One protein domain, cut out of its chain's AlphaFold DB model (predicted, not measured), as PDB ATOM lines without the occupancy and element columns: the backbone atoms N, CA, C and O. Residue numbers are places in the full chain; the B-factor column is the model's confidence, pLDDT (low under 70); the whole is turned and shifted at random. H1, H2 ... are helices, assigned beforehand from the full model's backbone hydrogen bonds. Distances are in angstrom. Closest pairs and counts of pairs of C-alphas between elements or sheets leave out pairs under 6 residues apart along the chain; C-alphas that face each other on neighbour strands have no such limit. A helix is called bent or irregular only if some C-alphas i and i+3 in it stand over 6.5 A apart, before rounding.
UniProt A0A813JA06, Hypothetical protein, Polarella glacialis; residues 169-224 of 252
ATOM      1  N   ALA A 169     -20.647   4.072  18.423       94.81
ATOM      2  CA  ALA A 169     -21.701   3.057  18.336       94.81
ATOM      3  C   ALA A 169     -21.643   2.049  19.498       94.81
ATOM      4  O   ALA A 169     -22.632   1.865  20.200       94.81
ATOM      5  N   ALA A 170     -20.459   1.494  19.783       90.94
ATOM      6  CA  ALA A 170     -20.264   0.563  20.895       90.94
ATOM      7  C   ALA A 170     -20.595   1.201  22.255       90.94
ATOM      8  O   ALA A 170     -21.213   0.567  23.106       90.94
ATOM      9  N   ARG A 171     -20.244   2.480  22.457       93.19
ATOM     10  CA  ARG A 171     -20.627   3.215  23.675       93.19
ATOM     11  C   ARG A 171     -22.139   3.375  23.803       93.19
ATOM     12  O   ARG A 171     -22.639   3.284  24.917       93.19
ATOM     13  N   LYS A 172     -22.849   3.625  22.696       95.25
ATOM     14  CA  LYS A 172     -24.315   3.729  22.689       95.25
ATOM     15  C   LYS A 172     -24.948   2.397  23.102       95.25
ATOM     16  O   LYS A 172     -25.689   2.375  24.075       95.25
ATOM     17  N   GLN A 173     -24.535   1.301  22.466       92.06
ATOM     18  CA  GLN A 173     -25.006  -0.051  22.789       92.06
ATOM     19  C   GLN A 173     -24.742  -0.421  24.254       92.06
ATOM     20  O   GLN A 173     -25.634  -0.881  24.953       92.06
ATOM     21  N   CYS A 174     -23.536  -0.157  24.770       91.06
ATOM     22  CA  CYS A 174     -23.227  -0.456  26.169       91.06
ATOM     23  C   CYS A 174     -24.068   0.369  27.155       91.06
ATOM     24  O   CYS A 174     -24.347  -0.105  28.251       91.06
ATOM     25  N   LYS A 175     -24.451   1.602  26.795       92.50
ATOM     26  CA  LYS A 175     -25.348   2.425  27.617       92.50
ATOM     27  C   LYS A 175     -26.776   1.889  27.608       92.50
ATOM     28  O   LYS A 175     -27.387   1.873  28.666       92.50
ATOM     29  N   GLU A 176     -27.273   1.459  26.450       94.06
ATOM     30  CA  GLU A 176     -28.596   0.834  26.307       94.06
ATOM     31  C   GLU A 176     -28.669  -0.451  27.149       94.06
ATOM     32  O   GLU A 176     -29.550  -0.575  27.995       94.06
ATOM     33  N   ILE A 177     -27.661  -1.327  27.041       90.44
ATOM     34  CA  ILE A 177     -27.541  -2.541  27.868       90.44
ATOM     35  C   ILE A 177     -27.484  -2.186  29.361       90.44
ATOM     36  O   ILE A 177     -28.213  -2.753  30.166       90.44
ATOM     37  N   ALA A 178     -26.663  -1.206  29.753       90.81
ATOM     38  CA  ALA A 178     -26.581  -0.767  31.146       90.81
ATOM     39  C   ALA A 178     -27.874  -0.104  31.662       90.81
ATOM     40  O   ALA A 178     -28.031   0.062  32.867       90.81
ATOM     41  N   SER A 179     -28.775   0.371  30.798       91.00
ATOM     42  CA  SER A 179     -30.115   0.821  31.209       91.00
ATOM     43  C   SER A 179     -31.034  -0.357  31.458       91.00
ATOM     44  O   SER A 179     -31.576  -0.444  32.550       91.00
ATOM     45  N   GLN A 180     -31.072  -1.310  30.530       90.12
ATOM     46  CA  GLN A 180     -31.870  -2.525  30.679       90.12
ATOM     47  C   GLN A 180     -31.497  -3.306  31.948       90.12
ATOM     48  O   GLN A 180     -32.382  -3.689  32.703       90.12
ATOM     49  N   ILE A 181     -30.200  -3.477  32.240       88.25
ATOM     50  CA  ILE A 181     -29.746  -4.182  33.456       88.25
ATOM     51  C   ILE A 181     -30.164  -3.429  34.733       88.25
ATOM     52  O   ILE A 181     -30.561  -4.051  35.710       88.25
ATOM     53  N   CYS A 182     -30.094  -2.093  34.738       87.19
ATOM     54  CA  CYS A 182     -30.513  -1.293  35.896       87.19
ATOM     55  C   CYS A 182     -32.022  -1.331  36.167       87.19
ATOM     56  O   CYS A 182     -32.425  -0.967  37.270       87.19
ATOM     57  N   GLU A 183     -32.833  -1.653  35.159       88.75
ATOM     58  CA  GLU A 183     -34.290  -1.748  35.268       88.75
ATOM     59  C   GLU A 183     -34.727  -3.153  35.687       88.75
ATOM     60  O   GLU A 183     -35.671  -3.294  36.457       88.75
ATOM     61  N   SER A 184     -34.033  -4.191  35.210       86.44
ATOM     62  CA  SER A 184     -34.407  -5.582  35.468       86.44
ATOM     63  C   SER A 184     -33.827  -6.166  36.756       86.44
ATOM     64  O   SER A 184     -34.423  -7.090  37.307       86.44
ATOM     65  N   VAL A 185     -32.684  -5.663  37.240       84.00
ATOM     66  CA  VAL A 185     -31.971  -6.241  38.390       84.00
ATOM     67  C   VAL A 185     -31.866  -5.223  39.536       84.00
ATOM     68  O   VAL A 185     -31.330  -4.133  39.320       84.00
ATOM     69  N   PRO A 186     -32.326  -5.564  40.760       78.44
ATOM     70  CA  PRO A 186     -32.187  -4.709  41.944       78.44
ATOM     71  C   PRO A 186     -30.726  -4.424  42.327       78.44
ATOM     72  O   PRO A 186     -30.427  -3.305  42.743       78.44
ATOM     73  N   ASP A 187     -29.821  -5.392  42.116       80.19
ATOM     74  CA  ASP A 187     -28.362  -5.239  42.258       80.19
ATOM     75  C   ASP A 187     -27.607  -5.604  40.953       80.19
ATOM     76  O   ASP A 187     -27.247  -6.759  40.704       80.19
ATOM     77  N   PRO A 188     -27.376  -4.619  40.068       74.00
ATOM     78  CA  PRO A 188     -26.691  -4.813  38.788       74.00
ATOM     79  C   PRO A 188     -25.211  -5.212  38.865       74.00
ATOM     80  O   PRO A 188     -24.671  -5.708  37.871       74.00
ATOM     81  N   LEU A 189     -24.510  -4.918  39.967       71.00
ATOM     82  CA  LEU A 189     -23.061  -5.123  40.053       71.00
ATOM     83  C   LEU A 189     -22.698  -6.564  40.394       71.00
ATOM     84  O   LEU A 189     -21.704  -7.063  39.859       71.00
ATOM     85  N   GLU A 190     -23.500  -7.219  41.233       74.62
ATOM     86  CA  GLU A 190     -23.306  -8.614  41.632       74.62
ATOM     87  C   GLU A 190     -23.338  -9.537  40.403       74.62
ATOM     88  O   GLU A 190     -22.349 -10.207  40.100       74.62
ATOM     89  N   LEU A 191     -24.377  -9.407  39.570       69.00
ATOM     90  CA  LEU A 191     -24.550 -10.193  38.343       69.00
ATOM     91  C   LEU A 191     -23.376 -10.056  37.356       69.00
ATOM     92  O   LEU A 191     -23.033 -10.982  36.622       69.00
ATOM     93  N   LEU A 192     -22.744  -8.883  37.299       68.94
ATOM     94  CA  LEU A 192     -21.626  -8.643  36.389       68.94
ATOM     95  C   LEU A 192     -20.304  -9.204  36.889       68.94
ATOM     96  O   LEU A 192     -19.426  -9.448  36.056       68.94
ATOM     97  N   ASN A 193     -20.132  -9.386  38.196       71.25
ATOM     98  CA  ASN A 193     -18.938 -10.017  38.746       71.25
ATOM     99  C   ASN A 193     -18.917 -11.514  38.416       71.25
ATOM    100  O   ASN A 193     -17.868 -12.015  38.015       71.25
ATOM    101  N   ASP A 194     -20.084 -12.163  38.409       63.16
ATOM    102  CA  ASP A 194     -20.237 -13.585  38.068       63.16
ATOM    103  C   ASP A 194     -19.922 -13.894  36.603       63.16
ATOM    104  O   ASP A 194     -19.514 -15.000  36.251       63.16
ATOM    105  N   THR A 195     -20.062 -12.901  35.721       63.97
ATOM    106  CA  THR A 195     -19.781 -13.096  34.292       63.97
ATOM    107  C   THR A 195     -18.299 -13.204  33.943       63.97
ATOM    108  O   THR A 195     -18.038 -13.417  32.764       63.97
ATOM    109  N   GLY A 196     -17.383 -13.082  34.924       56.38
ATOM    110  CA  GLY A 196     -15.964 -13.504  34.935       56.38
ATOM    111  C   GLY A 196     -15.060 -13.063  33.775       56.38
ATOM    112  O   GLY A 196     -14.068 -12.372  33.984       56.38
ATOM    113  N   ASP A 197     -15.453 -13.394  32.551       49.06
ATOM    114  CA  ASP A 197     -14.661 -13.411  31.327       49.06
ATOM    115  C   ASP A 197     -15.277 -12.624  30.161       49.06
ATOM    116  O   ASP A 197     -14.795 -12.706  29.030       49.06
ATOM    117  N   LEU A 198     -16.349 -11.855  30.366       55.28
ATOM    118  CA  LEU A 198     -16.925 -11.112  29.244       55.28
ATOM    119  C   LEU A 198     -16.053  -9.906  28.873       55.28
ATOM    120  O   LEU A 198     -15.864  -9.000  29.674       55.28
ATOM    121  N   ASP A 199     -15.552  -9.934  27.635       66.44
ATOM    122  CA  ASP A 199     -15.064  -8.885  26.730       66.44
ATOM    123  C   ASP A 199     -14.701  -7.489  27.277       66.44
ATOM    124  O   ASP A 199     -15.313  -6.909  28.173       66.44
ATOM    125  N   ALA A 200     -13.821  -6.788  26.550       69.75
ATOM    126  CA  ALA A 200     -13.541  -5.356  26.739       69.75
ATOM    127  C   ALA A 200     -14.805  -4.463  26.881       69.75
ATOM    128  O   ALA A 200     -14.741  -3.377  27.468       69.75
ATOM    129  N   LYS A 201     -15.966  -4.920  26.393       75.62
ATOM    130  CA  LYS A 201     -17.281  -4.292  26.580       75.62
ATOM    131  C   LYS A 201     -17.796  -4.361  28.027       75.62
ATOM    132  O   LYS A 201     -18.286  -3.341  28.517       75.62
ATOM    133  N   ALA A 202     -17.633  -5.475  28.748       84.31
ATOM    134  CA  ALA A 202     -18.140  -5.615  30.119       84.31
ATOM    135  C   ALA A 202     -17.465  -4.625  31.069       84.31
ATOM    136  O   ALA A 202     -18.122  -3.967  31.872       84.31
ATOM    137  N   SER A 203     -16.162  -4.398  30.894       87.06
ATOM    138  CA  SER A 203     -15.442  -3.384  31.666       87.06
ATOM    139  C   SER A 203     -16.015  -1.966  31.477       87.06
ATOM    140  O   SER A 203     -15.798  -1.089  32.317       87.06
ATOM    141  N   TYR A 204     -16.672  -1.660  30.344       88.69
ATOM    142  CA  TYR A 204     -17.261  -0.332  30.081       88.69
ATOM    143  C   TYR A 204     -18.665  -0.260  30.655       88.69
ATOM    144  O   TYR A 204     -18.998   0.729  31.299       88.69
ATOM    145  N   ILE A 205     -19.437  -1.334  30.504       89.75
ATOM    146  CA  ILE A 205     -20.750  -1.488  31.133       89.75
ATOM    147  C   ILE A 205     -20.626  -1.341  32.657       89.75
ATOM    148  O   ILE A 205     -21.301  -0.489  33.226       89.75
ATOM    149  N   ARG A 206     -19.674  -2.035  33.302       89.38
ATOM    150  CA  ARG A 206     -19.382  -1.881  34.744       89.38
ATOM    151  C   ARG A 206     -19.087  -0.427  35.132       89.38
ATOM    152  O   ARG A 206     -19.548   0.042  36.167       89.38
ATOM    153  N   LEU A 207     -18.336   0.309  34.306       90.06
ATOM    154  CA  LEU A 207     -18.044   1.725  34.556       90.06
ATOM    155  C   LEU A 207     -19.307   2.596  34.468       90.06
ATOM    156  O   LEU A 207     -19.483   3.494  35.286       90.06
ATOM    157  N   VAL A 208     -20.177   2.333  33.487       92.94
ATOM    158  CA  VAL A 208     -21.453   3.046  33.325       92.94
ATOM    159  C   VAL A 208     -22.385   2.767  34.508       92.94
ATOM    160  O   VAL A 208     -22.948   3.711  35.053       92.94
ATOM    161  N   LEU A 209     -22.498   1.510  34.942       92.44
ATOM    162  CA  LEU A 209     -23.338   1.114  36.077       92.44
ATOM    163  C   LEU A 209     -22.873   1.751  37.390       92.44
ATOM    164  O   LEU A 209     -23.667   2.420  38.044       92.44
ATOM    165  N   LYS A 210     -21.566   1.710  37.686       91.06
ATOM    166  CA  LYS A 210     -20.979   2.432  38.833       91.06
ATOM    167  C   LYS A 210     -21.224   3.941  38.792       91.06
ATOM    168  O   LYS A 210     -21.177   4.606  39.824       91.06
ATOM    169  N   GLY A 211     -21.385   4.517  37.600       94.00
ATOM    170  CA  GLY A 211     -21.773   5.917  37.439       94.00
ATOM    171  C   GLY A 211     -23.233   6.151  37.833       94.00
ATOM    172  O   GLY A 211     -23.518   7.092  38.567       94.00
ATOM    173  N   LYS A 212     -24.137   5.271  37.393       92.25
ATOM    174  CA  LYS A 212     -25.571   5.339  37.706       92.25
ATOM    175  C   LYS A 212     -25.870   5.118  39.186       92.25
ATOM    176  O   LYS A 212     -26.690   5.836  39.738       92.25
ATOM    177  N   GLU A 213     -25.187   4.188  39.845       91.25
ATOM    178  CA  GLU A 213     -25.335   3.968  41.293       91.25
ATOM    179  C   GLU A 213     -24.975   5.215  42.097       91.25
ATOM    180  O   GLU A 213     -25.713   5.606  42.995       91.25
ATOM    181  N   ARG A 214     -23.886   5.902  41.728       92.19
ATOM    182  CA  ARG A 214     -23.510   7.176  42.356       92.19
ATOM    183  C   ARG A 214     -24.547   8.267  42.118       92.19
ATOM    184  O   ARG A 214     -24.775   9.069  43.015       92.19
ATOM    185  N   GLN A 215     -25.161   8.303  40.935       91.75
ATOM    186  CA  GLN A 215     -26.247   9.240  40.636       91.75
ATOM    187  C   GLN A 215     -27.482   8.945  41.489       91.75
ATOM    188  O   GLN A 215     -27.963   9.856  42.152       91.75
ATOM    189  N   LYS A 216     -27.925   7.682  41.557       91.56
ATOM    190  CA  LYS A 216     -29.028   7.255  42.432       91.56
ATOM    191  C   LYS A 216     -28.737   7.586  43.901       91.56
ATOM    192  O   LYS A 216     -29.582   8.152  44.580       91.56
ATOM    193  N   ALA A 217     -27.526   7.304  44.383       91.62
ATOM    194  CA  ALA A 217     -27.114   7.629  45.748       91.62
ATOM    195  C   ALA A 217     -27.091   9.146  46.015       91.62
ATOM    196  O   ALA A 217     -27.493   9.589  47.088       91.62
ATOM    197  N   ALA A 218     -26.648   9.951  45.044       93.75
ATOM    198  CA  ALA A 218     -26.677  11.408  45.145       93.75
ATOM    199  C   ALA A 218     -28.113  11.959  45.146       93.75
ATOM    200  O   ALA A 218     -28.402  12.880  45.904       93.75
ATOM    201  N   GLU A 219     -29.009  11.378  44.347       92.62
ATOM    202  CA  GLU A 219     -30.423  11.752  44.287       92.62
ATOM    203  C   GLU A 219     -31.156  11.416  45.592       92.62
ATOM    204  O   GLU A 219     -31.809  12.285  46.163       92.62
ATOM    205  N   LEU A 220     -30.967  10.205  46.132       90.56
ATOM    206  CA  LEU A 220     -31.504   9.815  47.443       90.56
ATOM    207  C   LEU A 220     -30.996  10.738  48.559       90.56
ATOM    208  O   LEU A 220     -31.765  11.165  49.420       90.56
ATOM    209  N   LYS A 221     -29.706  11.101  48.521       94.06
ATOM    210  CA  LYS A 221     -29.126  12.062  49.466       94.06
ATOM    211  C   LYS A 221     -29.756  13.452  49.323       94.06
ATOM    212  O   LYS A 221     -30.025  14.087  50.337       94.06
ATOM    213  N   ALA A 222     -30.013  13.914  48.098       92.75
ATOM    214  CA  ALA A 222     -30.676  15.194  47.853       92.75
ATOM    215  C   ALA A 222     -32.127  15.194  48.369       92.75
ATOM    216  O   ALA A 222     -32.525  16.129  49.061       92.75
ATOM    217  N   GLN A 223     -32.887  14.121  48.125       87.81
ATOM    218  CA  GLN A 223     -34.267  13.981  48.608       87.81
ATOM    219  C   GLN A 223     -34.352  13.986  50.144       87.81
ATOM    220  O   GLN A 223     -35.227  14.637  50.712       87.81
ATOM    221  N   ALA A 224     -33.403  13.335  50.828       89.25
ATOM    222  CA  ALA A 224     -33.323  13.366  52.289       89.25
ATOM    223  C   ALA A 224     -33.064  14.782  52.840       89.25
ATOM    224  O   ALA A 224     -33.570  15.130  53.903       89.25
TER     225      ALA A 224
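What this domain is: This is residues 169 to 224 of the 252 residues of the protein "Hypothetical protein" of Polarella glacialis (UniProt A0A813JA06). One long straight helix, H3, makes the long axis of this small domain; two shorter helices pack on its first part, H1 crossing it at a steep tilt and H2 folded against it as the other leg of a helical hairpin. The residues from H1 to H2 wrap partway round that first part of H3, while residues 214 to 224 of H3 stick out as a bare arm, and residues 194 to 200, of which 194 belongs to H2, also stand free. The printed part has 56 residues with three named helices, in the order H1, H2, H3 along the chain, and no named strand; the class is all helix. The whole is only just compact, close to loose, with a radius of gyration of the C-alphas of 12.1 A, and the C-alphas span 38 by 26 by 17 A along their three main axes.

Where its parts are: The longest helix, H3, holds residues 202 to 224, 23 residues, and measures 32.9 A from first to last C-alpha. It begins at C-alpha 202 at (-18.140, -5.615, 30.119) and ends at C-alpha 224 at (-33.323, 13.366, 52.289), where the printed part ends too. H1 holds residues 169 to 184, 16 residues, and measures 23.0 A from first to last C-alpha; its C-alpha 169, the first of the printed part, is at (-21.701, 3.057, 18.336). H2 is short, with the 7 residues 188 to 194, from Pro 188 to Asp 194, and measures 10.9 A from first to last C-alpha. None of the three helices is bent or irregular.

How they stand to each other: H3 touches both H1 and H2, in each case with a part of its residues alone. It touches H1 with residues 204 to 209 alone, and the closest C-alphas of the two helices are those of Cys 174 and Ile 205, 5.6 A apart. H1 and H3 run the same way at a steep tilt of 52 degrees, with 13.6 A from centre to centre. H3 touches H2 with residues 202 to 210 alone, and the closest C-alphas there are those of Leu 189 and Arg 206, 7.2 A apart. H2 and H3 run opposite ways at a shallow tilt of 31 degrees and form a helical hairpin; their centres are 14.6 A apart. H1 and H2 are close but not clearly touching, with 2 pairs of C-alphas within 8 A, the closest being those of Cys 182 and Pro 188, 5.9 A apart. The lines of H1 and H2 are about perpendicular, at 75 degrees. Along the backbones, the O of residue i and the N of residue i+4 are within hydrogen-bond range in 17 of 19 pairs of H3, 11 of 12 of H1 and 2 of 3 of H2.

The domain as a whole: The two C-alphas farthest apart are those of Asp 197 and Ala 224, 38.8 A from each other, and the first and last printed C-alphas, of Ala 169 and Ala 224, are 37.3 A apart. Two stretches stand free: residues 194 to 200, of which 194 belongs to H2, and residues 214 to 224, which belong to H3. Without them the body has 38 residues, spans 27 by 17 by 15 A and has a radius of gyration of 9.0 A. The printed part has no cut. The link from H1 to H2, of 3 residues, is tight; the link from H2 to H3, of 7 residues, is short, and there is no long link. The mean pLDDT of the printed part is 84.3; it is 91 in both H1 and H3 but 70 in H2. The model's confidence is under 70 at 9 residues, namely 191 to 192 and 194 to 200.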